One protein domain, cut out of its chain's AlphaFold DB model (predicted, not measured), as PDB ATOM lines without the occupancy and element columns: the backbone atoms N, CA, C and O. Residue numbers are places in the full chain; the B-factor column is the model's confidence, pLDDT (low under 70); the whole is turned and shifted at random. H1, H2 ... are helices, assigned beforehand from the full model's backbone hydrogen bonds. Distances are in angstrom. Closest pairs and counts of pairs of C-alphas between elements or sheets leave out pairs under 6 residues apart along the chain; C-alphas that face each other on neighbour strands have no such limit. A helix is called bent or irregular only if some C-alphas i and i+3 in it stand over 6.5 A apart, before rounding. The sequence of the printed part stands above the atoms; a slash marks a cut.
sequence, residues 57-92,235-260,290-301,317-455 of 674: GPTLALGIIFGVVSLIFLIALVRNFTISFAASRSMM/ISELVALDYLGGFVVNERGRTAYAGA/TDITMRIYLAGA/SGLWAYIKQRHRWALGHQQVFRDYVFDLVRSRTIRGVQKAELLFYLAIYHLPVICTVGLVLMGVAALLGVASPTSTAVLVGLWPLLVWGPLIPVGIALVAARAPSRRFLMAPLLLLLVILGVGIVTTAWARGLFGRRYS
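What this domain is: This is residues 57 to 92, 235 to 260, 290 to 301 and 317 to 455 of the 674 residues of a protein of Microbacterium oxydans (UniProt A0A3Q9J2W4). Three helices, H1, H6 and H7, run lengthwise as a loose up-and-down bundle, each against the one before it, with H1 and H7 side by side. H8 crosses H6 and H7 and joins them to H4, on which H3 and H5 pack, while the two arms of the bent helix H2 cross H7, H8 and H1. The printed part has 213 residues with eight named helices, H1 to H8 in chain order, and no named strand; its class is all helix. It is compact, with a radius of gyration of the C-alphas of 18.2 A, and rounded, spanning 52 by 46 by 37 A.

Where its parts are: Find C-alpha 58 at (132.690, 171.327, 76.629); from there H1, residues 58 to 92, runs 51.1 A. H2, residues 235 to 258, was assigned as one helix by its hydrogen bonds but is bent: C-alphas 248 and 251 are 6.7 A apart, between arms H2a, 235 to 248, and H2b, 251 to 258. Next come H3, 290 to 298, and H4, 319 to 346, 39.9 A long and irregular, with C-alphas 339 and 342 7.7 A apart. H5 is 352 to 363, H6 367 to 383, and H7 389 to 416, 41.0 A long. H8, 421 to 449, is 42.9 A long and only just irregular, with C-alphas 425 and 428 6.8 A apart; it ends at C-alpha 449, (127.199, 145.036, 78.416).

How they stand to each other: Begin with the bundle: H1 and H7 touch at Leu 77 and Gly 405, their closest C-alphas, 5.6 A apart, at a shallow tilt of 15 degrees, the same way. With residues 62 to 69 alone, H1 touches H6, closest at Phe 66 and Gly 374, 6.8 A. H6 and H7 are close but not clearly touching. Look at Ala 87 and Gly 253, 3.9 A, where H1 touches H2b, about perpendicular at 75 degrees. H2a touches H7 at Gly 245 and Val 410, 4.1 A. H8 touches H4 at Leu 331 and Ala 444, 5.0 A, at a steep tilt of 63 degrees. H4 and H5 form a helical hairpin, closest at Phe 337 and Leu 362, 5.1 A; H3 touches H4 at Asp 291 and Val 336, 5.9 A. H1 and H4 are apart. Every O i to N i+4 pair is within hydrogen-bond range in H1, H2a, H2b, H3, H5 and H6; H4 has 22 of 24, H7 17 of 24 and H8 18 of 25.

The domain as a whole: The farthest C-alphas, those of Gly 57 and Arg 418, are 53.7 A apart. Look for three cuts: C-alphas 92 and 235 are 31.1 A apart, 260 and 290 12.2 A, and 301 and 317 36.9 A. The links printed whole, from H4 on to H8, are tight. The mean pLDDT of the printed part is 83.9; residues 387 to 404 and 451 to 455 are under 70.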
ATOM      1  N   GLY A  57     131.088 173.881  72.723       86.06
ATOM      2  CA  GLY A  57     132.025 173.905  73.837       86.06
ATOM      3  C   GLY A  57     131.742 172.845  74.915       86.06
ATOM      4  O   GLY A  57     130.593 172.448  75.152       86.06
ATOM      5  N   PRO A  58     132.791 172.388  75.623       81.12
ATOM      6  CA  PRO A  58     132.690 171.327  76.629       81.12
ATOM      7  C   PRO A  58     131.806 171.719  77.818       81.12
ATOM      8  O   PRO A  58     131.125 170.864  78.382       81.12
ATOM      9  N   THR A  59     131.756 173.006  78.168       79.81
ATOM     10  CA  THR A  59     130.928 173.517  79.269       79.81
ATOM     11  C   THR A  59     129.439 173.294  79.013       79.81
ATOM     12  O   THR A  59     128.732 172.846  79.916       79.81
ATOM     13  N   LEU A  60     128.954 173.540  77.787       80.75
ATOM     14  CA  LEU A  60     127.549 173.303  77.449       80.75
ATOM     15  C   LEU A  60     127.227 171.806  77.439       80.75
ATOM     16  O   LEU A  60     126.211 171.397  78.001       80.75
ATOM     17  N   ALA A  61     128.103 170.982  76.854       81.50
ATOM     18  CA  ALA A  61     127.926 169.530  76.839       81.50
ATOM     19  C   ALA A  61     127.826 168.958  78.264       81.50
ATOM     20  O   ALA A  61     126.901 168.203  78.567       81.50
ATOM     21  N   LEU A  62     128.727 169.370  79.161       78.38
ATOM     22  CA  LEU A  62     128.702 168.988  80.574       78.38
ATOM     23  C   LEU A  62     127.453 169.516  81.290       78.38
ATOM     24  O   LEU A  62     126.821 168.771  82.038       78.38
ATOM     25  N   GLY A  63     127.054 170.763  81.030       77.44
ATOM     26  CA  GLY A  63     125.835 171.357  81.579       77.44
ATOM     27  C   GLY A  63     124.573 170.575  81.211       77.44
ATOM     28  O   GLY A  63     123.750 170.301  82.084       77.44
ATOM     29  N   ILE A  64     124.448 170.139  79.952       80.06
ATOM     30  CA  ILE A  64     123.337 169.290  79.494       80.06
ATOM     31  C   ILE A  64     123.342 167.953  80.238       80.06
ATOM     32  O   ILE A  64     122.298 167.531  80.738       80.06
ATOM     33  N   ILE A  65     124.501 167.297  80.355       79.38
ATOM     34  CA  ILE A  65     124.607 166.021  81.075       79.38
ATOM     35  C   ILE A  65     124.185 166.201  82.535       79.38
ATOM     36  O   ILE A  65     123.328 165.461  83.013       79.38
ATOM     37  N   PHE A  66     124.732 167.195  83.237       77.44
ATOM     38  CA  PHE A  66     124.390 167.442  84.636       77.44
ATOM     39  C   PHE A  66     122.922 167.821  84.820       77.44
ATOM     40  O   PHE A  66     122.303 167.350  85.773       77.44
ATOM     41  N   GLY A  67     122.342 168.594  83.902       78.38
ATOM     42  CA  GLY A  67     120.914 168.911  83.903       78.38
ATOM     43  C   GLY A  67     120.044 167.661  83.763       78.38
ATOM     44  O   GLY A  67     119.130 167.458  84.560       78.38
ATOM     45  N   VAL A  68     120.365 166.775  82.813       82.38
ATOM     46  CA  VAL A  68     119.638 165.509  82.606       82.38
ATOM     47  C   VAL A  68     119.780 164.584  83.813       82.38
ATOM     48  O   VAL A  68     118.781 164.055  84.299       82.38
ATOM     49  N   VAL A  69     120.997 164.407  84.329       80.19
ATOM     50  CA  VAL A  69     121.250 163.599  85.531       80.19
ATOM     51  C   VAL A  69     120.452 164.153  86.714       80.19
ATOM     52  O   VAL A  69     119.766 163.397  87.400       80.19
ATOM     53  N   SER A  70     120.456 165.472  86.904       77.75
ATOM     54  CA  SER A  70     119.703 166.139  87.973       77.75
ATOM     55  C   SER A  70     118.206 165.973  87.850       77.75
ATOM     56  O   SER A  70     117.544 165.687  88.844       77.75
ATOM     57  N   LEU A  71     117.675 166.061  86.635       82.25
ATOM     58  CA  LEU A  71     116.271 165.791  86.380       82.25
ATOM     59  C   LEU A  71     115.904 164.341  86.732       82.25
ATOM     60  O   LEU A  71     114.890 164.115  87.386       82.25
ATOM     61  N   ILE A  72     116.740 163.364  86.366       84.69
ATOM     62  CA  ILE A  72     116.514 161.945  86.695       84.69
ATOM     63  C   ILE A  72     116.488 161.733  88.214       84.69
ATOM     64  O   ILE A  72     115.582 161.076  88.729       84.69
ATOM     65  N   PHE A  73     117.447 162.303  88.948       81.25
ATOM     66  CA  PHE A  73     117.484 162.187  90.407       81.25
ATOM     67  C   PHE A  73     116.343 162.941  91.094       81.25
ATOM     68  O   PHE A  73     115.816 162.458  92.096       81.25
ATOM     69  N   LEU A  74     115.919 164.087  90.557       80.75
ATOM     70  CA  LEU A  74     114.757 164.814  91.061       80.75
ATOM     71  C   LEU A  74     113.480 163.983  90.885       80.75
ATOM     72  O   LEU A  74     112.705 163.849  91.827       80.75
ATOM     73  N   ILE A  75     113.299 163.360  89.715       84.25
ATOM     74  CA  ILE A  75     112.192 162.428  89.462       84.25
ATOM     75  C   ILE A  75     112.246 161.254  90.451       84.25
ATOM     76  O   ILE A  75     111.223 160.907  91.040       84.25
ATOM     77  N   ALA A  76     113.428 160.673  90.680       85.00
ATOM     78  CA  ALA A  76     113.617 159.587  91.643       85.00
ATOM     79  C   ALA A  76     113.230 160.002  93.073       85.00
ATOM     80  O   ALA A  76     112.554 159.247  93.774       85.00
ATOM     81  N   LEU A  77     113.615 161.209  93.495       81.81
ATOM     82  CA  LEU A  77     113.266 161.748  94.806       81.81
ATOM     83  C   LEU A  77     111.755 161.968  94.939       81.81
ATOM     84  O   LEU A  77     111.157 161.489  95.900       81.81
ATOM     85  N   VAL A  78     111.132 162.659  93.978       82.69
ATOM     86  CA  VAL A  78     109.681 162.916  93.981       82.69
ATOM     87  C   VAL A  78     108.907 161.600  94.009       82.69
ATOM     88  O   VAL A  78     107.968 161.448  94.792       82.69
ATOM     89  N   ARG A  79     109.335 160.609  93.220       87.56
ATOM     90  CA  ARG A  79     108.774 159.254  93.252       87.56
ATOM     91  C   ARG A  79     108.917 158.620  94.637       87.56
ATOM     92  O   ARG A  79     107.929 158.103  95.151       87.56
ATOM     93  N   ASN A  80     110.098 158.669  95.256       84.62
ATOM     94  CA  ASN A  80     110.308 158.106  96.594       84.62
ATOM     95  C   ASN A  80     109.403 158.771  97.634       84.62
ATOM     96  O   ASN A  80     108.742 158.056  98.379       84.62
ATOM     97  N   PHE A  81     109.270 160.101  97.624       81.94
ATOM     98  CA  PHE A  81     108.300 160.798  98.478       81.94
ATOM     99  C   PHE A  81     106.870 160.336  98.227       81.94
ATOM    100  O   PHE A  81     106.128 160.094  99.175       81.94
ATOM    101  N   THR A  82     106.490 160.178  96.964       84.00
ATOM    102  CA  THR A  82     105.135 159.770  96.589       84.00
ATOM    103  C   THR A  82     104.820 158.356  97.080       84.00
ATOM    104  O   THR A  82     103.776 158.130  97.690       84.00
ATOM    105  N   ILE A  83     105.743 157.410  96.889       88.25
ATOM    106  CA  ILE A  83     105.633 156.032  97.391       88.25
ATOM    107  C   ILE A  83     105.587 156.015  98.911       88.25
ATOM    108  O   ILE A  83     104.728 155.356  99.489       88.25
ATOM    109  N   SER A  84     106.479 156.756  99.559       84.62
ATOM    110  CA  SER A  84     106.531 156.877 101.009       84.62
ATOM    111  C   SER A  84     105.234 157.435 101.589       84.62
ATOM    112  O   SER A  84     104.685 156.862 102.526       84.62
ATOM    113  N   PHE A  85     104.684 158.489 100.988       80.75
ATOM    114  CA  PHE A  85     103.403 159.063 101.385       80.75
ATOM    115  C   PHE A  85     102.241 158.081 101.174       80.75
ATOM    116  O   PHE A  85     101.419 157.880 102.073       80.75
ATOM    117  N   ALA A  86     102.188 157.419 100.016       85.56
ATOM    118  CA  ALA A  86     101.177 156.407  99.719       85.56
ATOM    119  C   ALA A  86     101.256 155.212 100.686       85.56
ATOM    120  O   ALA A  86     100.226 154.710 101.141       85.56
ATOM    121  N   ALA A  87     102.469 154.791 101.054       87.00
ATOM    122  CA  ALA A  87     102.700 153.744 102.041       87.00
ATOM    123  C   ALA A  87     102.173 154.155 103.420       87.00
ATOM    124  O   ALA A  87     101.400 153.397 104.004       87.00
ATOM    125  N   SER A  88     102.508 155.358 103.902       81.06
ATOM    126  CA  SER A  88     102.022 155.877 105.189       81.06
ATOM    127  C   SER A  88     100.493 155.920 105.243       81.06
ATOM    128  O   SER A  88      99.891 155.420 106.193       81.06
ATOM    129  N   ARG A  89      99.833 156.409 104.182       79.00
ATOM    130  CA  ARG A  89      98.361 156.378 104.084       79.00
ATOM    131  C   ARG A  89      97.799 154.959 104.110       79.00
ATOM    132  O   ARG A  89      96.837 154.689 104.821       79.00
ATOM    133  N   SER A  90      98.422 154.044 103.372       83.56
ATOM    134  CA  SER A  90      98.037 152.628 103.338       83.56
ATOM    135  C   SER A  90      98.224 151.926 104.690       83.56
ATOM    136  O   SER A  90      97.500 150.981 105.001       83.56
ATOM    137  N   MET A  91      99.188 152.354 105.508       81.31
ATOM    138  CA  MET A  91      99.397 151.830 106.865       81.31
ATOM    139  C   MET A  91      98.293 152.252 107.828       81.31
ATOM    140  O   MET A  91      97.834 151.421 108.608       81.31
ATOM    141  N   MET A  92      97.834 153.501 107.733       71.56
ATOM    142  CA  MET A  92      96.769 154.035 108.590       71.56
ATOM    143  C   MET A  92      95.398 153.405 108.323       71.56
ATOM    144  O   MET A  92      94.552 153.398 109.208       71.56
ATOM    145  N   ILE A 235     126.794 144.386 108.829       94.81
ATOM    146  CA  ILE A 235     126.278 144.200 107.465       94.81
ATOM    147  C   ILE A 235     124.859 143.629 107.488       94.81
ATOM    148  O   ILE A 235     123.996 144.158 106.794       94.81
ATOM    149  N   SER A 236     124.599 142.607 108.305       94.62
ATOM    150  CA  SER A 236     123.264 142.011 108.443       94.62
ATOM    151  C   SER A 236     122.248 143.000 109.017       94.62
ATOM    152  O   SER A 236     121.127 143.054 108.517       94.62
ATOM    153  N   GLU A 237     122.632 143.848 109.980       93.88
ATOM    154  CA  GLU A 237     121.739 144.887 110.516       93.88
ATOM    155  C   GLU A 237     121.414 145.939 109.442       93.88
ATOM    156  O   GLU A 237     120.260 146.333 109.287       93.88
ATOM    157  N   LEU A 238     122.395 146.360 108.634       94.06
ATOM    158  CA  LEU A 238     122.144 147.296 107.530       94.06
ATOM    159  C   LEU A 238     121.283 146.680 106.418       94.06
ATOM    160  O   LEU A 238     120.439 147.373 105.853       94.06
ATOM    161  N   VAL A 239     121.447 145.385 106.125       95.25
ATOM    162  CA  VAL A 239     120.544 144.654 105.218       95.25
ATOM    163  C   VAL A 239     119.133 144.587 105.807       95.25
ATOM    164  O   VAL A 239     118.170 144.817 105.081       95.25
ATOM    165  N   ALA A 240     118.987 144.370 107.116       94.44
ATOM    166  CA  ALA A 240     117.685 144.399 107.779       94.44
ATOM    167  C   ALA A 240     117.000 145.774 107.663       94.44
ATOM    168  O   ALA A 240     115.790 145.839 107.437       94.44
ATOM    169  N   LEU A 241     117.758 146.874 107.759       92.38
ATOM    170  CA  LEU A 241     117.238 148.228 107.527       92.38
ATOM    171  C   LEU A 241     116.793 148.440 106.071       92.38
ATOM    172  O   LEU A 241     115.711 148.983 105.848       92.38
ATOM    173  N   ASP A 242     117.587 147.982 105.097       93.31
ATOM    174  CA  ASP A 242     117.235 148.015 103.667       93.31
ATOM    175  C   ASP A 242     115.919 147.258 103.406       93.31
ATOM    176  O   ASP A 242     115.000 147.782 102.777       93.31
ATOM    177  N   TYR A 243     115.771 146.068 103.993       94.00
ATOM    178  CA  TYR A 243     114.556 145.250 103.900       94.00
ATOM    179  C   TYR A 243     113.348 145.919 104.542       94.00
ATOM    180  O   TYR A 243     112.240 145.854 104.004       94.00
ATOM    181  N   LEU A 244     113.551 146.597 105.673       89.62
ATOM    182  CA  LEU A 244     112.497 147.348 106.335       89.62
ATOM    183  C   LEU A 244     111.969 148.451 105.405       89.62
ATOM    184  O   LEU A 244     110.765 148.508 105.157       89.62
ATOM    185  N   GLY A 245     112.852 149.259 104.810       90.62
ATOM    186  CA  GLY A 245     112.464 150.256 103.805       90.62
ATOM    187  C   GLY A 245     111.815 149.629 102.562       90.62
ATOM    188  O   GLY A 245     110.803 150.129 102.065       90.62
ATOM    189  N   GLY A 246     112.351 148.503 102.089       93.44
ATOM    190  CA  GLY A 246     111.870 147.759 100.925       93.44
ATOM    191  C   GLY A 246     110.443 147.230 101.078       93.44
ATOM    192  O   GLY A 246     109.545 147.632 100.337       93.44
ATOM    193  N   PHE A 247     110.208 146.356 102.052       93.81
ATOM    194  CA  PHE A 247     108.927 145.666 102.204       93.81
ATOM    195  C   PHE A 247     107.876 146.504 102.939       93.81
ATOM    196  O   PHE A 247     106.695 146.470 102.589       93.81
ATOM    197  N   VAL A 248     108.255 147.276 103.960       89.75
ATOM    198  CA  VAL A 248     107.264 148.044 104.733       89.75
ATOM    199  C   VAL A 248     106.808 149.266 103.945       89.75
ATOM    200  O   VAL A 248     105.612 149.552 103.924       89.75
ATOM    201  N   VAL A 249     107.729 149.948 103.255       89.88
ATOM    202  CA  VAL A 249     107.429 151.198 102.548       89.88
ATOM    203  C   VAL A 249     107.406 151.028 101.035       89.88
ATOM    204  O   VAL A 249     106.384 151.342 100.433       89.88
ATOM    205  N   ASN A 250     108.464 150.526 100.396       94.12
ATOM    206  CA  ASN A 250     108.539 150.560  98.932       94.12
ATOM    207  C   ASN A 250     107.502 149.653  98.250       94.12
ATOM    208  O   ASN A 250     106.853 150.118  97.316       94.12
ATOM    209  N   GLU A 251     107.319 148.399  98.680       95.00
ATOM    210  CA  GLU A 251     106.289 147.504  98.110       95.00
ATOM    211  C   GLU A 251     104.874 148.001  98.420       95.00
ATOM    212  O   GLU A 251     104.013 148.088  97.538       95.00
ATOM    213  N   ARG A 252     104.634 148.414  99.669       92.94
ATOM    214  CA  ARG A 252     103.330 148.936 100.096       92.94
ATOM    215  C   ARG A 252     102.960 150.218  99.354       92.94
ATOM    216  O   ARG A 252     101.828 150.362  98.895       92.94
ATOM    217  N   GLY A 253     103.917 151.127  99.220       91.56
ATOM    218  CA  GLY A 253     103.767 152.389  98.516       91.56
ATOM    219  C   GLY A 253     103.592 152.189  97.017       91.56
ATOM    220  O   GLY A 253     102.658 152.752  96.463       91.56
ATOM    221  N   ARG A 254     104.389 151.327  96.365       94.19
ATOM    222  CA  ARG A 254     104.192 150.958  94.947       94.19
ATOM    223  C   ARG A 254     102.820 150.348  94.690       94.19
ATOM    224  O   ARG A 254     102.184 150.675  93.691       94.19
ATOM    225  N   THR A 255     102.341 149.510  95.606       94.62
ATOM    226  CA  THR A 255     100.987 148.946  95.537       94.62
ATOM    227  C   THR A 255      99.932 150.047  95.601       94.62
ATOM    228  O   THR A 255      99.067 150.113  94.736       94.62
ATOM    229  N   ALA A 256     100.022 150.940  96.589       91.06
ATOM    230  CA  ALA A 256      99.026 151.987  96.808       91.06
ATOM    231  C   ALA A 256      99.059 153.109  95.751       91.06
ATOM    232  O   ALA A 256      98.018 153.663  95.417       91.06
ATOM    233  N   TYR A 257     100.243 153.457  95.245       91.56
ATOM    234  CA  TYR A 257     100.451 154.555  94.296       91.56
ATOM    235  C   TYR A 257     100.263 154.127  92.837       91.56
ATOM    236  O   TYR A 257      99.659 154.854  92.052       91.56
ATOM    237  N   ALA A 258     100.799 152.964  92.465       94.00
ATOM    238  CA  ALA A 258     100.912 152.549  91.069       94.00
ATOM    239  C   ALA A 258     100.227 151.212  90.763       94.00
ATOM    240  O   ALA A 258     100.175 150.827  89.595       94.00
ATOM    241  N   GLY A 259      99.742 150.482  91.778       95.00
ATOM    242  CA  GLY A 259      99.245 149.115  91.597       95.00
ATOM    243  C   GLY A 259     100.313 148.193  91.003       95.00
ATOM    244  O   GLY A 259      99.999 147.378  90.138       95.00
ATOM    245  N   ALA A 260     101.579 148.405  91.388       95.81
ATOM    246  CA  ALA A 260     102.737 147.776  90.756       95.81
ATOM    247  C   ALA A 260     103.749 147.145  91.748       95.81
ATOM    248  O   ALA A 260     104.942 147.456  91.659       95.81
ATOM    249  N   THR A 290     112.221 139.109  88.816       96.44
ATOM    250  CA  THR A 290     112.079 140.338  88.030       96.44
ATOM    251  C   THR A 290     111.571 140.003  86.622       96.44
ATOM    252  O   THR A 290     110.741 140.721  86.060       96.44
ATOM    253  N   ASP A 291     112.034 138.888  86.044       96.19
ATOM    254  CA  ASP A 291     111.563 138.400  84.744       96.19
ATOM    255  C   ASP A 291     110.073 138.014  84.781       96.19
ATOM    256  O   ASP A 291     109.308 138.475  83.928       96.19
ATOM    257  N   ILE A 292     109.638 137.242  85.786       95.88
ATOM    258  CA  ILE A 292     108.219 136.916  85.989       95.88
ATOM    259  C   ILE A 292     107.396 138.177  86.228       95.88
ATOM    260  O   ILE A 292     106.354 138.339  85.593       95.88
ATOM    261  N   THR A 293     107.880 139.097  87.069       97.19
ATOM    262  CA  THR A 293     107.215 140.381  87.330       97.19
ATOM    263  C   THR A 293     106.871 141.084  86.014       97.19
ATOM    264  O   THR A 293     105.723 141.466  85.784       97.19
ATOM    265  N   MET A 294     107.836 141.186  85.093       96.75
ATOM    266  CA  MET A 294     107.602 141.822  83.798       96.75
ATOM    267  C   MET A 294     106.664 141.035  82.889       96.75
ATOM    268  O   MET A 294     105.844 141.648  82.202       96.75
ATOM    269  N   ARG A 295     106.761 139.701  82.856       95.38
ATOM    270  CA  ARG A 295     105.866 138.874  82.035       95.38
ATOM    271  C   ARG A 295     104.411 138.966  82.495       95.38
ATOM    272  O   ARG A 295     103.540 139.062  81.632       95.38
ATOM    273  N   ILE A 296     104.163 139.035  83.804       94.56
ATOM    274  CA  ILE A 296     102.823 139.225  84.381       94.56
ATOM    275  C   ILE A 296     102.240 140.576  83.951       94.56
ATOM    276  O   ILE A 296     101.181 140.614  83.325       94.56
ATOM    277  N   TYR A 297     102.950 141.685  84.194       95.31
ATOM    278  CA  TYR A 297     102.434 143.012  83.832       95.31
ATOM    279  C   TYR A 297     102.261 143.189  82.320       95.31
ATOM    280  O   TYR A 297     101.285 143.787  81.869       95.31
ATOM    281  N   LEU A 298     103.178 142.659  81.503       94.00
ATOM    282  CA  LEU A 298     103.062 142.726  80.042       94.00
ATOM    283  C   LEU A 298     101.913 141.874  79.488       94.00
ATOM    284  O   LEU A 298     101.461 142.154  78.375       94.00
ATOM    285  N   ALA A 299     101.443 140.881  80.244       89.62
ATOM    286  CA  ALA A 299     100.223 140.131  79.960       89.62
ATOM    287  C   ALA A 299      98.951 140.841  80.466       89.62
ATOM    288  O   ALA A 299      97.852 140.342  80.264       89.62
ATOM    289  N   GLY A 300      99.074 142.015  81.100       89.38
ATOM    290  CA  GLY A 300      97.940 142.768  81.646       89.38
ATOM    291  C   GLY A 300      97.405 142.232  82.977       89.38
ATOM    292  O   GLY A 300      96.366 142.697  83.431       89.38
ATOM    293  N   ALA A 301      98.104 141.286  83.604       90.88
ATOM    294  CA  ALA A 301      97.710 140.688  84.873       90.88
ATOM    295  C   ALA A 301      98.258 141.469  86.083       90.88
ATOM    296  O   ALA A 301      99.211 142.246  85.956       90.88
ATOM    297  N   SER A 317     126.106 138.246 106.390       90.56
ATOM    298  CA  SER A 317     126.841 138.863 107.508       90.56
ATOM    299  C   SER A 317     128.203 139.452 107.106       90.56
ATOM    300  O   SER A 317     128.756 140.316 107.782       90.56
ATOM    301  N   GLY A 318     128.767 139.008 105.979       91.94
ATOM    302  CA  GLY A 318     130.070 139.458 105.487       91.94
ATOM    303  C   GLY A 318     129.969 140.472 104.348       91.94
ATOM    304  O   GLY A 318     129.208 140.276 103.400       91.94
ATOM    305  N   LEU A 319     130.823 141.501 104.366       92.75
ATOM    306  CA  LEU A 319     130.883 142.520 103.307       92.75
ATOM    307  C   LEU A 319     131.109 141.912 101.913       92.75
ATOM    308  O   LEU A 319     130.496 142.333 100.934       92.75
ATOM    309  N   TRP A 320     131.967 140.894 101.807       93.00
ATOM    310  CA  TRP A 320     132.233 140.253 100.519       93.00
ATOM    311  C   TRP A 320     131.065 139.393 100.024       93.00
ATOM    312  O   TRP A 320     130.779 139.377  98.826       93.00
ATOM    313  N   ALA A 321     130.348 138.728 100.935       91.06
ATOM    314  CA  ALA A 321     129.115 138.018 100.603       91.06
ATOM    315  C   ALA A 321     128.037 139.002 100.112       91.06
ATOM    316  O   ALA A 321     127.426 138.764  99.071       91.06
ATOM    317  N   TYR A 322     127.901 140.151 100.783       94.25
ATOM    318  CA  TYR A 322     127.046 141.257 100.348       94.25
ATOM    319  C   TYR A 322     127.402 141.758  98.944       94.25
ATOM    320  O   TYR A 322     126.528 141.837  98.080       94.25
ATOM    321  N   ILE A 323     128.685 142.019  98.667       94.12
ATOM    322  CA  ILE A 323     129.127 142.469  97.339       94.12
ATOM    323  C   ILE A 323     128.769 141.444  96.255       94.12
ATOM    324  O   ILE A 323     128.214 141.818  95.219       94.12
ATOM    325  N   LYS A 324     129.037 140.150  96.483       91.50
ATOM    326  CA  LYS A 324     128.689 139.085  95.527       91.50
ATOM    327  C   LYS A 324     127.182 139.010  95.276       91.50
ATOM    328  O   LYS A 324     126.768 138.931  94.118       91.50
ATOM    329  N   GLN A 325     126.376 139.068  96.336       92.31
ATOM    330  CA  GLN A 325     124.918 139.012  96.245       92.31
ATOM    331  C   GLN A 325     124.366 140.209  95.458       92.31
ATOM    332  O   GLN A 325     123.663 140.023  94.466       92.31
ATOM    333  N   ARG A 326     124.748 141.439  95.817       93.62
ATOM    334  CA  ARG A 326     124.253 142.650  95.144       93.62
ATOM    335  C   ARG A 326     124.763 142.781  93.710       93.62
ATOM    336  O   ARG A 326     124.019 143.250  92.852       93.62
ATOM    337  N   HIS A 327     125.974 142.304  93.412       93.31
ATOM    338  CA  HIS A 327     126.461 142.213  92.033       93.31
ATOM    339  C   HIS A 327     125.591 141.259  91.201       93.31
ATOM    340  O   HIS A 327     125.265 141.566  90.055       93.31
ATOM    341  N   ARG A 328     125.223 140.095  91.757       90.50
ATOM    342  CA  ARG A 328     124.349 139.115  91.093       90.50
ATOM    343  C   ARG A 328     122.977 139.717  90.783       90.50
ATOM    344  O   ARG A 328     122.529 139.622  89.643       90.50
ATOM    345  N   TRP A 329     122.361 140.377  91.763       93.69
ATOM    346  CA  TRP A 329     121.063 141.037  91.592       93.69
ATOM    347  C   TRP A 329     121.120 142.144  90.538       93.69
ATOM    348  O   TRP A 329     120.301 142.159  89.626       93.69
ATOM    349  N   ALA A 330     122.139 143.008  90.593       93.88
ATOM    350  CA  ALA A 330     122.316 144.078  89.614       93.88
ATOM    351  C   ALA A 330     122.464 143.544  88.183       93.88
ATOM    352  O   ALA A 330     121.835 144.060  87.260       93.88
ATOM    353  N   LEU A 331     123.262 142.487  87.998       89.88
ATOM    354  CA  LEU A 331     123.485 141.881  86.688       89.88
ATOM    355  C   LEU A 331     122.188 141.310  86.100       89.88
ATOM    356  O   LEU A 331     121.873 141.598  84.943       89.88
ATOM    357  N   GLY A 332     121.442 140.535  86.892       90.50
ATOM    358  CA  GLY A 332     120.169 139.953  86.463       90.50
ATOM    359  C   GLY A 332     119.120 141.023  86.173       90.50
ATOM    360  O   GLY A 332     118.536 141.045  85.091       90.50
ATOM    361  N   HIS A 333     118.963 141.996  87.067       94.25
ATOM    362  CA  HIS A 333     117.961 143.040  86.897       94.25
ATOM    363  C   HIS A 333     118.230 143.907  85.657       94.25
ATOM    364  O   HIS A 333     117.327 144.192  84.872       94.25
ATOM    365  N   GLN A 334     119.493 144.259  85.395       92.94
ATOM    366  CA  GLN A 334     119.871 144.989  84.179       92.94
ATOM    367  C   GLN A 334     119.706 144.144  82.907       92.94
ATOM    368  O   GLN A 334     119.457 144.693  81.832       92.94
ATOM    369  N   GLN A 335     119.854 142.818  82.983       90.69
ATOM    370  CA  GLN A 335     119.498 141.923  81.878       90.69
ATOM    371  C   GLN A 335     117.990 141.985  81.597       90.69
ATOM    372  O   GLN A 335     117.602 142.201  80.449       90.69
ATOM    373  N   VAL A 336     117.149 141.893  82.631       93.81
ATOM    374  CA  VAL A 336     115.689 141.999  82.493       93.81
ATOM    375  C   VAL A 336     115.282 143.376  81.947       93.81
ATOM    376  O   VAL A 336     114.463 143.449  81.030       93.81
ATOM    377  N   PHE A 337     115.920 144.467  82.390       94.94
ATOM    378  CA  PHE A 337     115.740 145.797  81.789       94.94
ATOM    379  C   PHE A 337     115.960 145.765  80.271       94.94
ATOM    380  O   PHE A 337     115.092 146.185  79.507       94.94
ATOM    381  N   ARG A 338     117.096 145.224  79.809       91.44
ATOM    382  CA  ARG A 338     117.428 145.148  78.374       91.44
ATOM    383  C   ARG A 338     116.392 144.343  77.601       91.44
ATOM    384  O   ARG A 338     116.052 144.696  76.468       91.44
ATOM    385  N   ASP A 339     115.916 143.261  78.200       91.12
ATOM    386  CA  ASP A 339     114.973 142.362  77.560       91.12
ATOM    387  C   ASP A 339     113.592 143.006  77.414       91.12
ATOM    388  O   ASP A 339     113.007 142.889  76.334       91.12
ATOM    389  N   TYR A 340     113.108 143.753  78.411       94.25
ATOM    390  CA  TYR A 340     111.711 144.204  78.455       94.25
ATOM    391  C   TYR A 340     111.472 145.714  78.341       94.25
ATOM    392  O   TYR A 340     110.332 146.098  78.088       94.25
ATOM    393  N   VAL A 341     112.482 146.593  78.437       95.00
ATOM    394  CA  VAL A 341     112.262 148.058  78.427       95.00
ATOM    395  C   VAL A 341     111.475 148.534  77.200       95.00
ATOM    396  O   VAL A 341     110.515 149.290  77.323       95.00
ATOM    397  N   PHE A 342     111.802 148.037  76.004       92.75
ATOM    398  CA  PHE A 342     111.089 148.423  74.781       92.75
ATOM    399  C   PHE A 342     109.686 147.824  74.689       92.75
ATOM    400  O   PHE A 342     108.801 148.456  74.111       92.75
ATOM    401  N   ASP A 343     109.476 146.629  75.242       93.69
ATOM    402  CA  ASP A 343     108.146 146.023  75.317       93.69
ATOM    403  C   ASP A 343     107.247 146.836  76.249       93.69
ATOM    404  O   ASP A 343     106.103 147.123  75.905       93.69
ATOM    405  N   LEU A 344     107.788 147.269  77.390       95.88
ATOM    406  CA  LEU A 344     107.089 148.092  78.370       95.88
ATOM    407  C   LEU A 344     106.742 149.478  77.813       95.88
ATOM    408  O   LEU A 344     105.592 149.904  77.906       95.88
ATOM    409  N   VAL A 345     107.697 150.160  77.169       95.62
ATOM    410  CA  VAL A 345     107.450 151.468  76.533       95.62
ATOM    411  C   VAL A 345     106.336 151.361  75.486       95.62
ATOM    412  O   VAL A 345     105.406 152.172  75.489       95.62
ATOM    413  N   ARG A 346     106.390 150.330  74.630       94.25
ATOM    414  CA  ARG A 346     105.421 150.099  73.544       94.25
ATOM    415  C   ARG A 346     104.094 149.504  74.004       94.25
ATOM    416  O   ARG A 346     103.148 149.494  73.218       94.25
ATOM    417  N   SER A 347     104.014 149.003  75.236       93.31
ATOM    418  CA  SER A 347     102.785 148.422  75.766       93.31
ATOM    419  C   SER A 347     101.657 149.450  75.739       93.31
ATOM    420  O   SER A 347     101.819 150.588  76.184       93.31
ATOM    421  N   ARG A 348     100.505 149.047  75.197       89.31
ATOM    422  CA  ARG A 348      99.285 149.865  75.177       89.31
ATOM    423  C   ARG A 348      98.345 149.547  76.332       89.31
ATOM    424  O   ARG A 348      97.402 150.309  76.532       89.31
ATOM    425  N   THR A 349      98.586 148.460  77.059       87.56
ATOM    426  CA  THR A 349      97.783 148.048  78.216       87.56
ATOM    427  C   THR A 349      98.282 148.708  79.491       87.56
ATOM    428  O   THR A 349      97.495 149.271  80.241       87.56
ATOM    429  N   ILE A 350      99.600 148.758  79.679       93.25
ATOM    430  CA  ILE A 350     100.226 149.463  80.799       93.25
ATOM    431  C   ILE A 350     100.271 150.955  80.450       93.25
ATOM    432  O   ILE A 350     100.798 151.327  79.396       93.25
ATOM    433  N   ARG A 351      99.723 151.830  81.300       92.06
ATOM    434  CA  ARG A 351      99.629 153.283  81.048       92.06
ATOM    435  C   ARG A 351      99.915 154.107  82.305       92.06
ATOM    436  O   ARG A 351      99.984 153.576  83.408       92.06
ATOM    437  N   GLY A 352     100.092 155.415  82.107       94.06
ATOM    438  CA  GLY A 352     100.182 156.406  83.179       94.06
ATOM    439  C   GLY A 352     101.242 156.085  84.233       94.06
ATOM    440  O   GLY A 352     102.366 155.694  83.908       94.06
ATOM    441  N   VAL A 353     100.851 156.245  85.497       94.00
ATOM    442  CA  VAL A 353     101.710 156.048  86.673       94.00
ATOM    443  C   VAL A 353     102.271 154.628  86.751       94.00
ATOM    444  O   VAL A 353     103.456 154.470  87.024       94.00
ATOM    445  N   GLN A 354     101.475 153.602  86.430       95.44
ATOM    446  CA  GLN A 354     101.938 152.210  86.450       95.44
ATOM    447  C   GLN A 354     103.092 151.984  85.463       95.44
ATOM    448  O   GLN A 354     104.087 151.348  85.802       95.44
ATOM    449  N   LYS A 355     103.011 152.557  84.250       96.38
ATOM    450  CA  LYS A 355     104.110 152.477  83.271       96.38
ATOM    451  C   LYS A 355     105.361 153.190  83.778       96.38
ATOM    452  O   LYS A 355     106.453 152.640  83.652       96.38
ATOM    453  N   ALA A 356     105.208 154.403  84.310       95.12
ATOM    454  CA  ALA A 356     106.330 155.174  84.838       95.12
ATOM    455  C   ALA A 356     107.029 154.426  85.984       95.12
ATOM    456  O   ALA A 356     108.255 154.334  86.001       95.12
ATOM    457  N   GLU A 357     106.247 153.825  86.880       95.31
ATOM    458  CA  GLU A 357     106.757 153.050  88.004       95.31
ATOM    459  C   GLU A 357     107.483 151.779  87.554       95.31
ATOM    460  O   GLU A 357     108.595 151.528  88.003       95.31
ATOM    461  N   LEU A 358     106.927 151.013  86.611       96.69
ATOM    462  CA  LEU A 358     107.593 149.816  86.082       96.69
ATOM    463  C   LEU A 358     108.874 150.148  85.299       96.69
ATOM    464  O   LEU A 358     109.842 149.389  85.348       96.69
ATOM    465  N   LEU A 359     108.908 151.285  84.590       96.00
ATOM    466  CA  LEU A 359     110.126 151.765  83.927       96.00
ATOM    467  C   LEU A 359     111.193 152.128  84.956       96.00
ATOM    468  O   LEU A 359     112.359 151.789  84.767       96.00
ATOM    469  N   PHE A 360     110.793 152.790  86.043       93.75
ATOM    470  CA  PHE A 360     111.695 153.131  87.131       93.75
ATOM    471  C   PHE A 360     112.196 151.886  87.865       93.75
ATOM    472  O   PHE A 360     113.397 151.773  88.094       93.75
ATOM    473  N   TYR A 361     111.303 150.941  88.174       94.19
ATOM    474  CA  TYR A 361     111.640 149.644  88.756       94.19
ATOM    475  C   TYR A 361     112.727 148.963  87.927       94.19
ATOM    476  O   TYR A 361     113.794 148.710  88.466       94.19
ATOM    477  N   LEU A 362     112.529 148.801  86.611       94.44
ATOM    478  CA  LEU A 362     113.539 148.199  85.734       94.44
ATOM    479  C   LEU A 362     114.850 148.998  85.660       94.44
ATOM    480  O   LEU A 362     115.923 148.419  85.489       94.44
ATOM    481  N   ALA A 363     114.780 150.328  85.737       93.25
ATOM    482  CA  ALA A 363     115.938 151.212  85.628       93.25
ATOM    483  C   ALA A 363     116.655 151.463  86.968       93.25
ATOM    484  O   ALA A 363     117.653 152.188  86.990       93.25
ATOM    485  N   ILE A 364     116.196 150.884  88.086       90.00
ATOM    486  CA  ILE A 364     116.724 151.203  89.422       90.00
ATOM    487  C   ILE A 364     118.229 150.921  89.532       90.00
ATOM    488  O   ILE A 364     118.972 151.702  90.122       90.00
ATOM    489  N   TYR A 365     118.706 149.860  88.877       91.12
ATOM    490  CA  TYR A 365     120.124 149.501  88.814       91.12
ATOM    491  C   TYR A 365     120.910 150.262  87.735       91.12
ATOM    492  O   TYR A 365     122.115 150.065  87.605       91.12
ATOM    493  N   HIS A 366     120.287 151.144  86.956       89.44
ATOM    494  CA  HIS A 366     120.992 152.081  86.073       89.44
ATOM    495  C   HIS A 366     121.273 153.409  86.776       89.44
ATOM    496  O   HIS A 366     122.234 154.087  86.422       89.44
ATOM    497  N   LEU A 367     120.506 153.759  87.813       85.81
ATOM    498  CA  LEU A 367     120.688 155.009  88.552       85.81
ATOM    499  C   LEU A 367     122.091 155.146  89.185       85.81
ATOM    500  O   LEU A 367     122.710 156.198  89.006       85.81
ATOM    501  N   PRO A 368     122.675 154.110  89.829       85.62
ATOM    502  CA  PRO A 368     124.047 154.198  90.326       85.62
ATOM    503  C   PRO A 368     125.084 154.303  89.198       85.62
ATOM    504  O   PRO A 368     126.109 154.950  89.374       85.62
ATOM    505  N   VAL A 369     124.816 153.735  88.016       86.25
ATOM    506  CA  VAL A 369     125.694 153.883  86.840       86.25
ATOM    507  C   VAL A 369     125.701 155.333  86.362       86.25
ATOM    508  O   VAL A 369     126.763 155.903  86.120       86.25
ATOM    509  N   ILE A 370     124.519 155.949  86.280       84.06
ATOM    510  CA  ILE A 370     124.351 157.361  85.916       84.06
ATOM    511  C   ILE A 370     125.055 158.265  86.941       84.06
ATOM    512  O   ILE A 370     125.718 159.224  86.549       84.06
ATOM    513  N   CYS A 371     124.988 157.921  88.234       79.56
ATOM    514  CA  CYS A 371     125.760 158.585  89.288       79.56
ATOM    515  C   CYS A 371     127.269 158.529  89.008       79.56
ATOM    516  O   CYS A 371     127.925 159.570  88.975       79.56
ATOM    517  N   THR A 372     127.817 157.336  88.738       81.81
ATOM    518  CA  THR A 372     129.244 157.164  88.417       81.81
ATOM    519  C   THR A 372     129.659 158.017  87.226       81.81
ATOM    520  O   THR A 372     130.685 158.691  87.284       81.81
ATOM    521  N   VAL A 373     128.861 158.019  86.153       79.38
ATOM    522  CA  VAL A 373     129.132 158.835  84.962       79.38
ATOM    523  C   VAL A 373     129.175 160.319  85.328       79.38
ATOM    524  O   VAL A 373     130.125 161.002  84.953       79.38
ATOM    525  N   GLY A 374     128.213 160.807  86.115       76.94
ATOM    526  CA  GLY A 374     128.204 162.188  86.601       76.94
ATOM    527  C   GLY A 374     129.449 162.548  87.421       76.94
ATOM    528  O   GLY A 374     130.071 163.577  87.167       76.94
ATOM    529  N   LEU A 375     129.859 161.682  88.354       76.12
ATOM    530  CA  LEU A 375     131.042 161.896  89.199       76.12
ATOM    531  C   LEU A 375     132.349 161.899  88.394       76.12
ATOM    532  O   LEU A 375     133.201 162.760  88.605       76.12
ATOM    533  N   VAL A 376     132.507 160.965  87.451       79.94
ATOM    534  CA  VAL A 376     133.698 160.893  86.588       79.94
ATOM    535  C   VAL A 376     133.788 162.122  85.691       79.94
ATOM    536  O   VAL A 376     134.844 162.748  85.615       79.94
ATOM    537  N   LEU A 377     132.681 162.505  85.049       75.88
ATOM    538  CA  LEU A 377     132.639 163.693  84.198       75.88
ATOM    539  C   LEU A 377     132.942 164.965  84.986       75.88
ATOM    540  O   LEU A 377     133.600 165.854  84.455       75.88
ATOM    541  N   MET A 378     132.534 165.032  86.254       73.38
ATOM    542  CA  MET A 378     132.901 166.141  87.126       73.38
ATOM    543  C   MET A 378     134.395 166.190  87.419       73.38
ATOM    544  O   MET A 378     135.003 167.251  87.310       73.38
ATOM    545  N   GLY A 379     134.994 165.052  87.776       76.62
ATOM    546  CA  GLY A 379     136.435 164.971  88.010       76.62
ATOM    547  C   GLY A 379     137.220 165.436  86.785       76.62
ATOM    548  O   GLY A 379     138.127 166.253  86.906       76.62
ATOM    549  N   VAL A 380     136.808 164.998  85.592       78.25
ATOM    550  CA  VAL A 380     137.397 165.444  84.322       78.25
ATOM    551  C   VAL A 380     137.176 166.941  84.095       78.25
ATOM    552  O   VAL A 380     138.122 167.647  83.763       78.25
ATOM    553  N   ALA A 381     135.963 167.453  84.314       76.38
ATOM    554  CA  ALA A 381     135.654 168.873  84.156       76.38
ATOM    555  C   ALA A 381     136.496 169.766  85.082       76.38
ATOM    556  O   ALA A 381     136.970 170.821  84.664       76.38
ATOM    557  N   ALA A 382     136.700 169.327  86.327       76.50
ATOM    558  CA  ALA A 382     137.536 170.013  87.301       76.50
ATOM    559  C   ALA A 382     139.016 169.990  86.892       76.50
ATOM    560  O   ALA A 382     139.667 171.031  86.919       76.50
ATOM    561  N   LEU A 383     139.530 168.835  86.448       80.12
ATOM    562  CA  LEU A 383     140.911 168.694  85.969       80.12
ATOM    563  C   LEU A 383     141.202 169.552  84.733       80.12
ATOM    564  O   LEU A 383     142.297 170.086  84.601       80.12
ATOM    565  N   LEU A 384     140.225 169.694  83.839       80.38
ATOM    566  CA  LEU A 384     140.342 170.507  82.628       80.38
ATOM    567  C   LEU A 384     140.067 172.002  82.867       80.38
ATOM    568  O   LEU A 384     140.133 172.781  81.921       80.38
ATOM    569  N   GLY A 385     139.722 172.415  84.093       80.56
ATOM    570  CA  GLY A 385     139.394 173.811  84.410       80.56
ATOM    571  C   GLY A 385     138.100 174.322  83.760       80.56
ATOM    572  O   GLY A 385     137.879 175.527  83.698       80.56
ATOM    573  N   VAL A 386     137.236 173.422  83.278       74.94
ATOM    574  CA  VAL A 386     135.959 173.759  82.614       74.94
ATOM    575  C   VAL A 386     134.753 173.641  83.551       74.94
ATOM    576  O   VAL A 386     133.622 173.933  83.157       74.94
ATOM    577  N   ALA A 387     134.967 173.212  84.799       69.25
ATOM    578  CA  ALA A 387     133.927 173.175  85.820       69.25
ATOM    579  C   ALA A 387     133.542 174.602  86.249       69.25
ATOM    580  O   ALA A 387     134.298 175.305  86.914       69.25
ATOM    581  N   SER A 388     132.327 175.019  85.896       68.25
ATOM    582  CA  SER A 388     131.732 176.266  86.386       68.25
ATOM    583  C   SER A 388     131.184 176.105  87.818       68.25
ATOM    584  O   SER A 388     130.748 175.004  88.187       68.25
ATOM    585  N   PRO A 389     131.096 177.188  88.614       66.94
ATOM    586  CA  PRO A 389     130.396 177.178  89.902       66.94
ATOM    587  C   PRO A 389     128.966 176.625  89.803       66.94
ATOM    588  O   PRO A 389     128.520 175.893  90.684       66.94
ATOM    589  N   THR A 390     128.280 176.894  88.689       62.38
ATOM    590  CA  THR A 390     126.938 176.381  88.392       62.38
ATOM    591  C   THR A 390     126.920 174.858  88.250       62.38
ATOM    592  O   THR A 390     126.093 174.197  88.873       62.38
ATOM    593  N   SER A 391     127.857 174.267  87.497       59.66
ATOM    594  CA  SER A 391     127.970 172.801  87.385       59.66
ATOM    595  C   SER A 391     128.303 172.137  88.724       59.66
ATOM    596  O   SER A 391     127.784 171.062  89.024       59.66
ATOM    597  N   THR A 392     129.105 172.797  89.564       63.22
ATOM    598  CA  THR A 392     129.412 172.336  90.926       63.22
ATOM    599  C   THR A 392     128.194 172.397  91.837       63.22
ATOM    600  O   THR A 392     127.917 171.426  92.535       63.22
ATOM    601  N   ALA A 393     127.416 173.477  91.788       61.62
ATOM    602  CA  ALA A 393     126.184 173.613  92.562       61.62
ATOM    603  C   ALA A 393     125.128 172.561  92.177       61.62
ATOM    604  O   ALA A 393     124.515 171.958  93.056       61.62
ATOM    605  N   VAL A 394     124.964 172.284  90.877       59.28
ATOM    606  CA  VAL A 394     124.048 171.248  90.372       59.28
ATOM    607  C   VAL A 394     124.440 169.865  90.900       59.28
ATOM    608  O   VAL A 394     123.592 169.129  91.398       59.28
ATOM    609  N   LEU A 395     125.733 169.528  90.886       56.62
ATOM    610  CA  LEU A 395     126.229 168.258  91.419       56.62
ATOM    611  C   LEU A 395     126.177 168.157  92.940       56.62
ATOM    612  O   LEU A 395     125.877 167.090  93.466       56.62
ATOM    613  N   VAL A 396     126.410 169.246  93.665       57.44
ATOM    614  CA  VAL A 396     126.203 169.284  95.119       57.44
ATOM    615  C   VAL A 396     124.720 169.092  95.461       57.44
ATOM    616  O   VAL A 396     124.406 168.363  96.399       57.44
ATOM    617  N   GLY A 397     123.806 169.643  94.657       57.66
ATOM    618  CA  GLY A 397     122.361 169.417  94.781       57.66
ATOM    619  C   GLY A 397     121.920 167.968  94.533       57.66
ATOM    620  O   GLY A 397     120.866 167.562  95.024       57.66
ATOM    621  N   LEU A 398     122.736 167.158  93.846       60.19
ATOM    622  CA  LEU A 398     122.477 165.735  93.587       60.19
ATOM    623  C   LEU A 398     122.734 164.828  94.799       60.19
ATOM    624  O   LEU A 398     122.077 163.795  94.943       60.19
ATOM    625  N   TRP A 399     123.655 165.202  95.687       61.34
ATOM    626  CA  TRP A 399     124.014 164.400  96.863       61.34
ATOM    627  C   TRP A 399     122.858 164.217  97.855       61.34
ATOM    628  O   TRP A 399     122.610 163.077  98.249       61.34
ATOM    629  N   PRO A 400     122.075 165.258  98.202       56.97
ATOM    630  CA  PRO A 400     120.838 165.091  98.956       56.97
ATOM    631  C   PRO A 400     119.882 164.069  98.323       56.97
ATOM    632  O   PRO A 400     119.244 163.314  99.040       56.97
ATOM    633  N   LEU A 401     119.799 163.970  96.994       61.00
ATOM    634  CA  LEU A 401     118.866 163.056  96.315       61.00
ATOM    635  C   LEU A 401     119.288 161.586  96.462       61.00
ATOM    636  O   LEU A 401     118.449 160.714  96.691       61.00
ATOM    637  N   LEU A 402     120.597 161.325  96.398       63.06
ATOM    638  CA  LEU A 402     121.204 160.015  96.661       63.06
ATOM    639  C   LEU A 402     121.161 159.622  98.143       63.06
ATOM    640  O   LEU A 402     121.096 158.436  98.458       63.06
ATOM    641  N   VAL A 403     121.197 160.611  99.037       64.50
ATOM    642  CA  VAL A 403     121.202 160.421 100.491       64.50
ATOM    643  C   VAL A 403     119.788 160.234 101.037       64.50
ATOM    644  O   VAL A 403     119.507 159.257 101.725       64.50
ATOM    645  N   TRP A 404     118.868 161.136 100.707       67.69
ATOM    646  CA  TRP A 404     117.500 161.105 101.218       67.69
ATOM    647  C   TRP A 404     116.665 160.010 100.565       67.69
ATOM    648  O   TRP A 404     115.846 159.399 101.243       67.69
ATOM    649  N   GLY A 405     116.899 159.711  99.284       75.19
ATOM    650  CA  GLY A 405     116.169 158.676  98.550       75.19
ATOM    651  C   GLY A 405     116.033 157.341  99.304       75.19
ATOM    652  O   GLY A 405     114.903 156.899  99.495       75.19
ATOM    653  N   PRO A 406     117.132 156.709  99.755       76.62
ATOM    654  CA  PRO A 406     117.084 155.475 100.542       76.62
ATOM    655  C   PRO A 406     116.705 155.697 102.016       76.62
ATOM    656  O   PRO A 406     116.096 154.819 102.622       76.62
ATOM    657  N   LEU A 407     117.023 156.854 102.606       81.31
ATOM    658  CA  LEU A 407     116.770 157.103 104.030       81.31
ATOM    659  C   LEU A 407     115.308 157.433 104.354       81.31
ATOM    660  O   LEU A 407     114.846 157.066 105.429       81.31
ATOM    661  N   ILE A 408     114.565 158.082 103.453       81.81
ATOM    662  CA  ILE A 408     113.140 158.396 103.650       81.81
ATOM    663  C   ILE A 408     112.303 157.126 103.894       81.81
ATOM    664  O   ILE A 408     111.635 157.054 104.931       81.81
ATOM    665  N   PRO A 409     112.315 156.107 103.005       84.75
ATOM    666  CA  PRO A 409     111.525 154.904 103.225       84.75
ATOM    667  C   PRO A 409     111.992 154.140 104.463       84.75
ATOM    668  O   PRO A 409     111.151 153.650 105.206       84.75
ATOM    669  N   VAL A 410     113.296 154.093 104.747       85.62
ATOM    670  CA  VAL A 410     113.814 153.453 105.967       85.62
ATOM    671  C   VAL A 410     113.337 154.185 107.221       85.62
ATOM    672  O   VAL A 410     112.843 153.541 108.138       85.62
ATOM    673  N   GLY A 411     113.408 155.516 107.256       80.94
ATOM    674  CA  GLY A 411     112.947 156.320 108.388       80.94
ATOM    675  C   GLY A 411     111.460 156.116 108.682       80.94
ATOM    676  O   GLY A 411     111.088 155.850 109.823       80.94
ATOM    677  N   ILE A 412     110.611 156.149 107.650       78.81
ATOM    678  CA  ILE A 412     109.174 155.863 107.793       78.81
ATOM    679  C   ILE A 412     108.956 154.430 108.273       78.81
ATOM    680  O   ILE A 412     108.136 154.193 109.159       78.81
ATOM    681  N   ALA A 413     109.701 153.475 107.722       81.56
ATOM    682  CA  ALA A 413     109.578 152.082 108.104       81.56
ATOM    683  C   ALA A 413     110.000 151.840 109.561       81.56
ATOM    684  O   ALA A 413     109.354 151.061 110.255       81.56
ATOM    685  N   LEU A 414     111.031 152.538 110.047       80.44
ATOM    686  CA  LEU A 414     111.468 152.498 111.443       80.44
ATOM    687  C   LEU A 414     110.392 153.036 112.390       80.44
ATOM    688  O   LEU A 414     110.118 152.404 113.409       80.44
ATOM    689  N   VAL A 415     109.742 154.150 112.035       76.25
ATOM    690  CA  VAL A 415     108.607 154.693 112.801       76.25
ATOM    691  C   VAL A 415     107.434 153.711 112.792       76.25
ATOM    692  O   VAL A 415     106.919 153.354 113.851       76.25
ATOM    693  N   ALA A 416     107.050 153.215 111.615       75.00
ATOM    694  CA  ALA A 416     105.937 152.282 111.456       75.00
ATOM    695  C   ALA A 416     106.165 150.960 112.205       75.00
ATOM    696  O   ALA A 416     105.228 150.389 112.762       75.00
ATOM    697  N   ALA A 417     107.409 150.483 112.244       73.44
ATOM    698  CA  ALA A 417     107.800 149.269 112.952       73.44
ATOM    699  C   ALA A 417     108.083 149.488 114.446       73.44
ATOM    700  O   ALA A 417     108.411 148.517 115.124       73.44
ATOM    701  N   ARG A 418     107.985 150.727 114.958       75.00
ATOM    702  CA  ARG A 418     108.374 151.096 116.333       75.00
ATOM    703  C   ARG A 418     109.772 150.583 116.687       75.00
ATOM    704  O   ARG A 418     109.993 149.975 117.732       75.00
ATOM    705  N   ALA A 419     110.706 150.772 115.760       70.44
ATOM    706  CA  ALA A 419     112.060 150.273 115.909       70.44
ATOM    707  C   ALA A 419     112.771 150.938 117.106       70.44
ATOM    708  O   ALA A 419     112.518 152.107 117.398       70.44
ATOM    709  N   PRO A 420     113.695 150.235 117.784       72.94
ATOM    710  CA  PRO A 420     114.478 150.822 118.868       72.94
ATOM    711  C   PRO A 420     115.348 151.984 118.367       72.94
ATOM    712  O   PRO A 420     115.874 151.931 117.251       72.94
ATOM    713  N   SER A 421     115.586 152.989 119.218       70.75
ATOM    714  CA  SER A 421     116.341 154.215 118.894       70.75
ATOM    715  C   SER A 421     117.711 153.946 118.260       70.75
ATOM    716  O   SER A 421     118.130 154.668 117.355       70.75
ATOM    717  N   ARG A 422     118.378 152.844 118.642       76.12
ATOM    718  CA  ARG A 422     119.646 152.410 118.029       76.12
ATOM    719  C   ARG A 422     119.562 152.281 116.502       76.12
ATOM    720  O   ARG A 422     120.496 152.661 115.809       76.12
ATOM    721  N   ARG A 423     118.434 151.809 115.958       76.31
ATOM    722  CA  ARG A 423     118.247 151.613 114.511       76.31
ATOM    723  C   ARG A 423     118.095 152.930 113.755       76.31
ATOM    724  O   ARG A 423     118.564 153.028 112.625       76.31
ATOM    725  N   PHE A 424     117.519 153.953 114.386       75.00
ATOM    726  CA  PHE A 424     117.485 155.308 113.829       75.00
ATOM    727  C   PHE A 424     118.892 155.906 113.724       75.00
ATOM    728  O   PHE A 424     119.218 156.515 112.708       75.00
ATOM    729  N   LEU A 425     119.746 155.667 114.726       70.19
ATOM    730  CA  LEU A 425     121.148 156.106 114.714       70.19
ATOM    731  C   LEU A 425     122.005 155.334 113.700       70.19
ATOM    732  O   LEU A 425     122.968 155.879 113.169       70.19
ATOM    733  N   MET A 426     121.653 154.077 113.414       74.06
ATOM    734  CA  MET A 426     122.343 153.253 112.418       74.06
ATOM    735  C   MET A 426     121.888 153.521 110.981       74.06
ATOM    736  O   MET A 426     122.667 153.289 110.061       74.06
ATOM    737  N   ALA A 427     120.670 154.027 110.759       76.56
ATOM    738  CA  ALA A 427     120.132 154.262 109.417       76.56
ATOM    739  C   ALA A 427     121.059 155.078 108.490       76.56
ATOM    740  O   ALA A 427     121.223 154.665 107.341       76.56
ATOM    741  N   PRO A 428     121.751 156.147 108.940       81.81
ATOM    742  CA  PRO A 428     122.716 156.862 108.102       81.81
ATOM    743  C   PRO A 428     123.871 155.993 107.580       81.81
ATOM    744  O   PRO A 428     124.404 156.272 106.508       81.81
ATOM    745  N   LEU A 429     124.248 154.913 108.277       83.31
ATOM    746  CA  LEU A 429     125.297 153.994 107.816       83.31
ATOM    747  C   LEU A 429     124.874 153.200 106.569       83.31
ATOM    748  O   LEU A 429     125.740 152.722 105.836       83.31
ATOM    749  N   LEU A 430     123.573 153.123 106.261       82.50
ATOM    750  CA  LEU A 430     123.079 152.553 105.004       82.50
ATOM    751  C   LEU A 430     123.655 153.290 103.785       82.50
ATOM    752  O   LEU A 430     123.879 152.675 102.743       82.50
ATOM    753  N   LEU A 431     123.984 154.580 103.921       81.75
ATOM    754  CA  LEU A 431     124.623 155.362 102.861       81.75
ATOM    755  C   LEU A 431     125.969 154.773 102.430       81.75
ATOM    756  O   LEU A 431     126.315 154.851 101.255       81.75
ATOM    757  N   LEU A 432     126.706 154.127 103.339       83.06
ATOM    758  CA  LEU A 432     127.956 153.446 102.997       83.06
ATOM    759  C   LEU A 432     127.699 152.276 102.043       83.06
ATOM    760  O   LEU A 432     128.446 152.086 101.084       83.06
ATOM    761  N   LEU A 433     126.615 151.525 102.265       87.25
ATOM    762  CA  LEU A 433     126.207 150.443 101.370       87.25
ATOM    763  C   LEU A 433     125.675 150.965 100.033       87.25
ATOM    764  O   LEU A 433     125.898 150.316  99.012       87.25
ATOM    765  N   VAL A 434     125.026 152.132 100.018       83.94
ATOM    766  CA  VAL A 434     124.582 152.806  98.785       83.94
ATOM    767  C   VAL A 434     125.787 153.267  97.962       83.94
ATOM    768  O   VAL A 434     125.858 152.965  96.772       83.94
ATOM    769  N   ILE A 435     126.771 153.917  98.594       83.19
ATOM    770  CA  ILE A 435     128.024 154.348  97.953       83.19
ATOM    771  C   ILE A 435     128.791 153.137  97.420       83.19
ATOM    772  O   ILE A 435     129.206 153.124  96.263       83.19
ATOM    773  N   LEU A 436     128.934 152.083  98.224       88.25
ATOM    774  CA  LEU A 436     129.539 150.832  97.771       88.25
ATOM    775  C   LEU A 436     128.752 150.220  96.599       88.25
ATOM    776  O   LEU A 436     129.339 149.738  95.627       88.25
ATOM    777  N   GLY A 437     127.422 150.290  96.668       89.19
ATOM    778  CA  GLY A 437     126.492 149.868  95.630       89.19
ATOM    779  C   GLY A 437     126.776 150.512  94.276       89.19
ATOM    780  O   GLY A 437     126.700 149.820  93.266       89.19
ATOM    781  N   VAL A 438     127.198 151.780  94.233       87.81
ATOM    782  CA  VAL A 438     127.587 152.467  92.988       87.81
ATOM    783  C   VAL A 438     128.660 151.684  92.227       87.81
ATOM    784  O   VAL A 438     128.486 151.384  91.041       87.81
ATOM    785  N   GLY A 439     129.727 151.259  92.907       89.94
ATOM    786  CA  GLY A 439     130.788 150.449  92.302       89.94
ATOM    787  C   GLY A 439     130.318 149.041  91.919       89.94
ATOM    788  O   GLY A 439     130.572 148.574  90.805       89.94
ATOM    789  N   ILE A 440     129.578 148.373  92.807       92.75
ATOM    790  CA  ILE A 440     129.042 147.022  92.567       92.75
ATOM    791  C   ILE A 440     128.156 147.002  91.311       92.75
ATOM    792  O   ILE A 440     128.325 146.170  90.421       92.75
ATOM    793  N   VAL A 441     127.216 147.938  91.228       93.31
ATOM    794  CA  VAL A 441     126.212 148.006  90.166       93.31
ATOM    795  C   VAL A 441     126.835 148.445  88.840       93.31
ATOM    796  O   VAL A 441     126.495 147.895  87.791       93.31
ATOM    797  N   THR A 442     127.797 149.373  88.875       91.00
ATOM    798  CA  THR A 442     128.534 149.806  87.677       91.00
ATOM    799  C   THR A 442     129.391 148.678  87.102       91.00
ATOM    800  O   THR A 442     129.409 148.466  85.888       91.00
ATOM    801  N   THR A 443     130.062 147.895  87.951       91.00
ATOM    802  CA  THR A 443     130.857 146.742  87.490       91.00
ATOM    803  C   THR A 443     129.980 145.618  86.932       91.00
ATOM    804  O   THR A 443     130.324 145.038  85.897       91.00
ATOM    805  N   ALA A 444     128.820 145.358  87.545       91.19
ATOM    806  CA  ALA A 444     127.818 144.433  87.015       91.19
ATOM    807  C   ALA A 444     127.294 144.883  85.639       91.19
ATOM    808  O   ALA A 444     127.248 144.081  84.700       91.19
ATOM    809  N   TRP A 445     126.999 146.178  85.488       90.88
ATOM    810  CA  TRP A 445     126.547 146.777  84.231       90.88
ATOM    811  C   TRP A 445     127.569 146.634  83.113       90.88
ATOM    812  O   TRP A 445     127.226 146.147  82.033       90.88
ATOM    813  N   ALA A 446     128.830 146.974  83.388       87.94
ATOM    814  CA  ALA A 446     129.916 146.822  82.428       87.94
ATOM    815  C   ALA A 446     130.059 145.356  81.985       87.94
ATOM    816  O   ALA A 446     130.081 145.062  80.789       87.94
ATOM    817  N   ARG A 447     130.069 144.404  82.929       85.44
ATOM    818  CA  ARG A 447     130.151 142.965  82.614       85.44
ATOM    819  C   ARG A 447     128.985 142.483  81.747       85.44
ATOM    820  O   ARG A 447     129.222 141.770  80.770       85.44
ATOM    821  N   GLY A 448     127.758 142.898  82.072       82.38
ATOM    822  CA  GLY A 448     126.558 142.569  81.302       82.38
ATOM    823  C   GLY A 448     126.580 143.158  79.887       82.38
ATOM    824  O   GLY A 448     126.238 142.472  78.923       82.38
ATOM    825  N   LEU A 449     127.059 144.396  79.727       80.19
ATOM    826  CA  LEU A 449     127.199 145.036  78.416       80.19
ATOM    827  C   LEU A 449     128.204 144.333  77.515       80.19
ATOM    828  O   LEU A 449     127.945 144.216  76.319       80.19
ATOM    829  N   PHE A 450     129.329 143.857  78.046       77.06
ATOM    830  CA  PHE A 450     130.361 143.180  77.253       77.06
ATOM    831  C   PHE A 450     130.125 141.669  77.092       77.06
ATOM    832  O   PHE A 450     130.963 140.969  76.532       77.06
ATOM    833  N   GLY A 451     128.956 141.167  77.507       61.50
ATOM    834  CA  GLY A 451     128.485 139.826  77.158       61.50
ATOM    835  C   GLY A 451     129.219 138.682  77.856       61.50
ATOM    836  O   GLY A 451     129.174 137.554  77.363       61.50
ATOM    837  N   ARG A 452     129.882 138.936  78.993       56.00
ATOM    838  CA  ARG A 452     130.406 137.841  79.819       56.00
ATOM    839  C   ARG A 452     129.221 137.074  80.406       56.00
ATOM    840  O   ARG A 452     128.427 137.649  81.148       56.00
ATOM    841  N   ARG A 453     129.097 135.789  80.047       54.41
ATOM    842  CA  ARG A 453     128.100 134.886  80.638       54.41
ATOM    843  C   ARG A 453     128.330 134.829  82.143       54.41
ATOM    844  O   ARG A 453     129.466 134.686  82.591       54.41
ATOM    845  N   TYR A 454     127.256 134.974  82.904       53.44
ATOM    846  CA  TYR A 454     127.307 134.858  84.350       53.44
ATOM    847  C   TYR A 454     127.284 133.380  84.752       53.44
ATOM    848  O   TYR A 454     126.447 132.624  84.266       53.44
ATOM    849  N   SER A 455     128.194 132.984  85.640       41.50
ATOM    850  CA  SER A 455     128.104 131.735  86.396       41.50
ATOM    851  C   SER A 455     127.427 132.037  87.729       41.50
ATOM    852  O   SER A 455     127.874 132.939  88.445       41.50
TER     853      SER A 455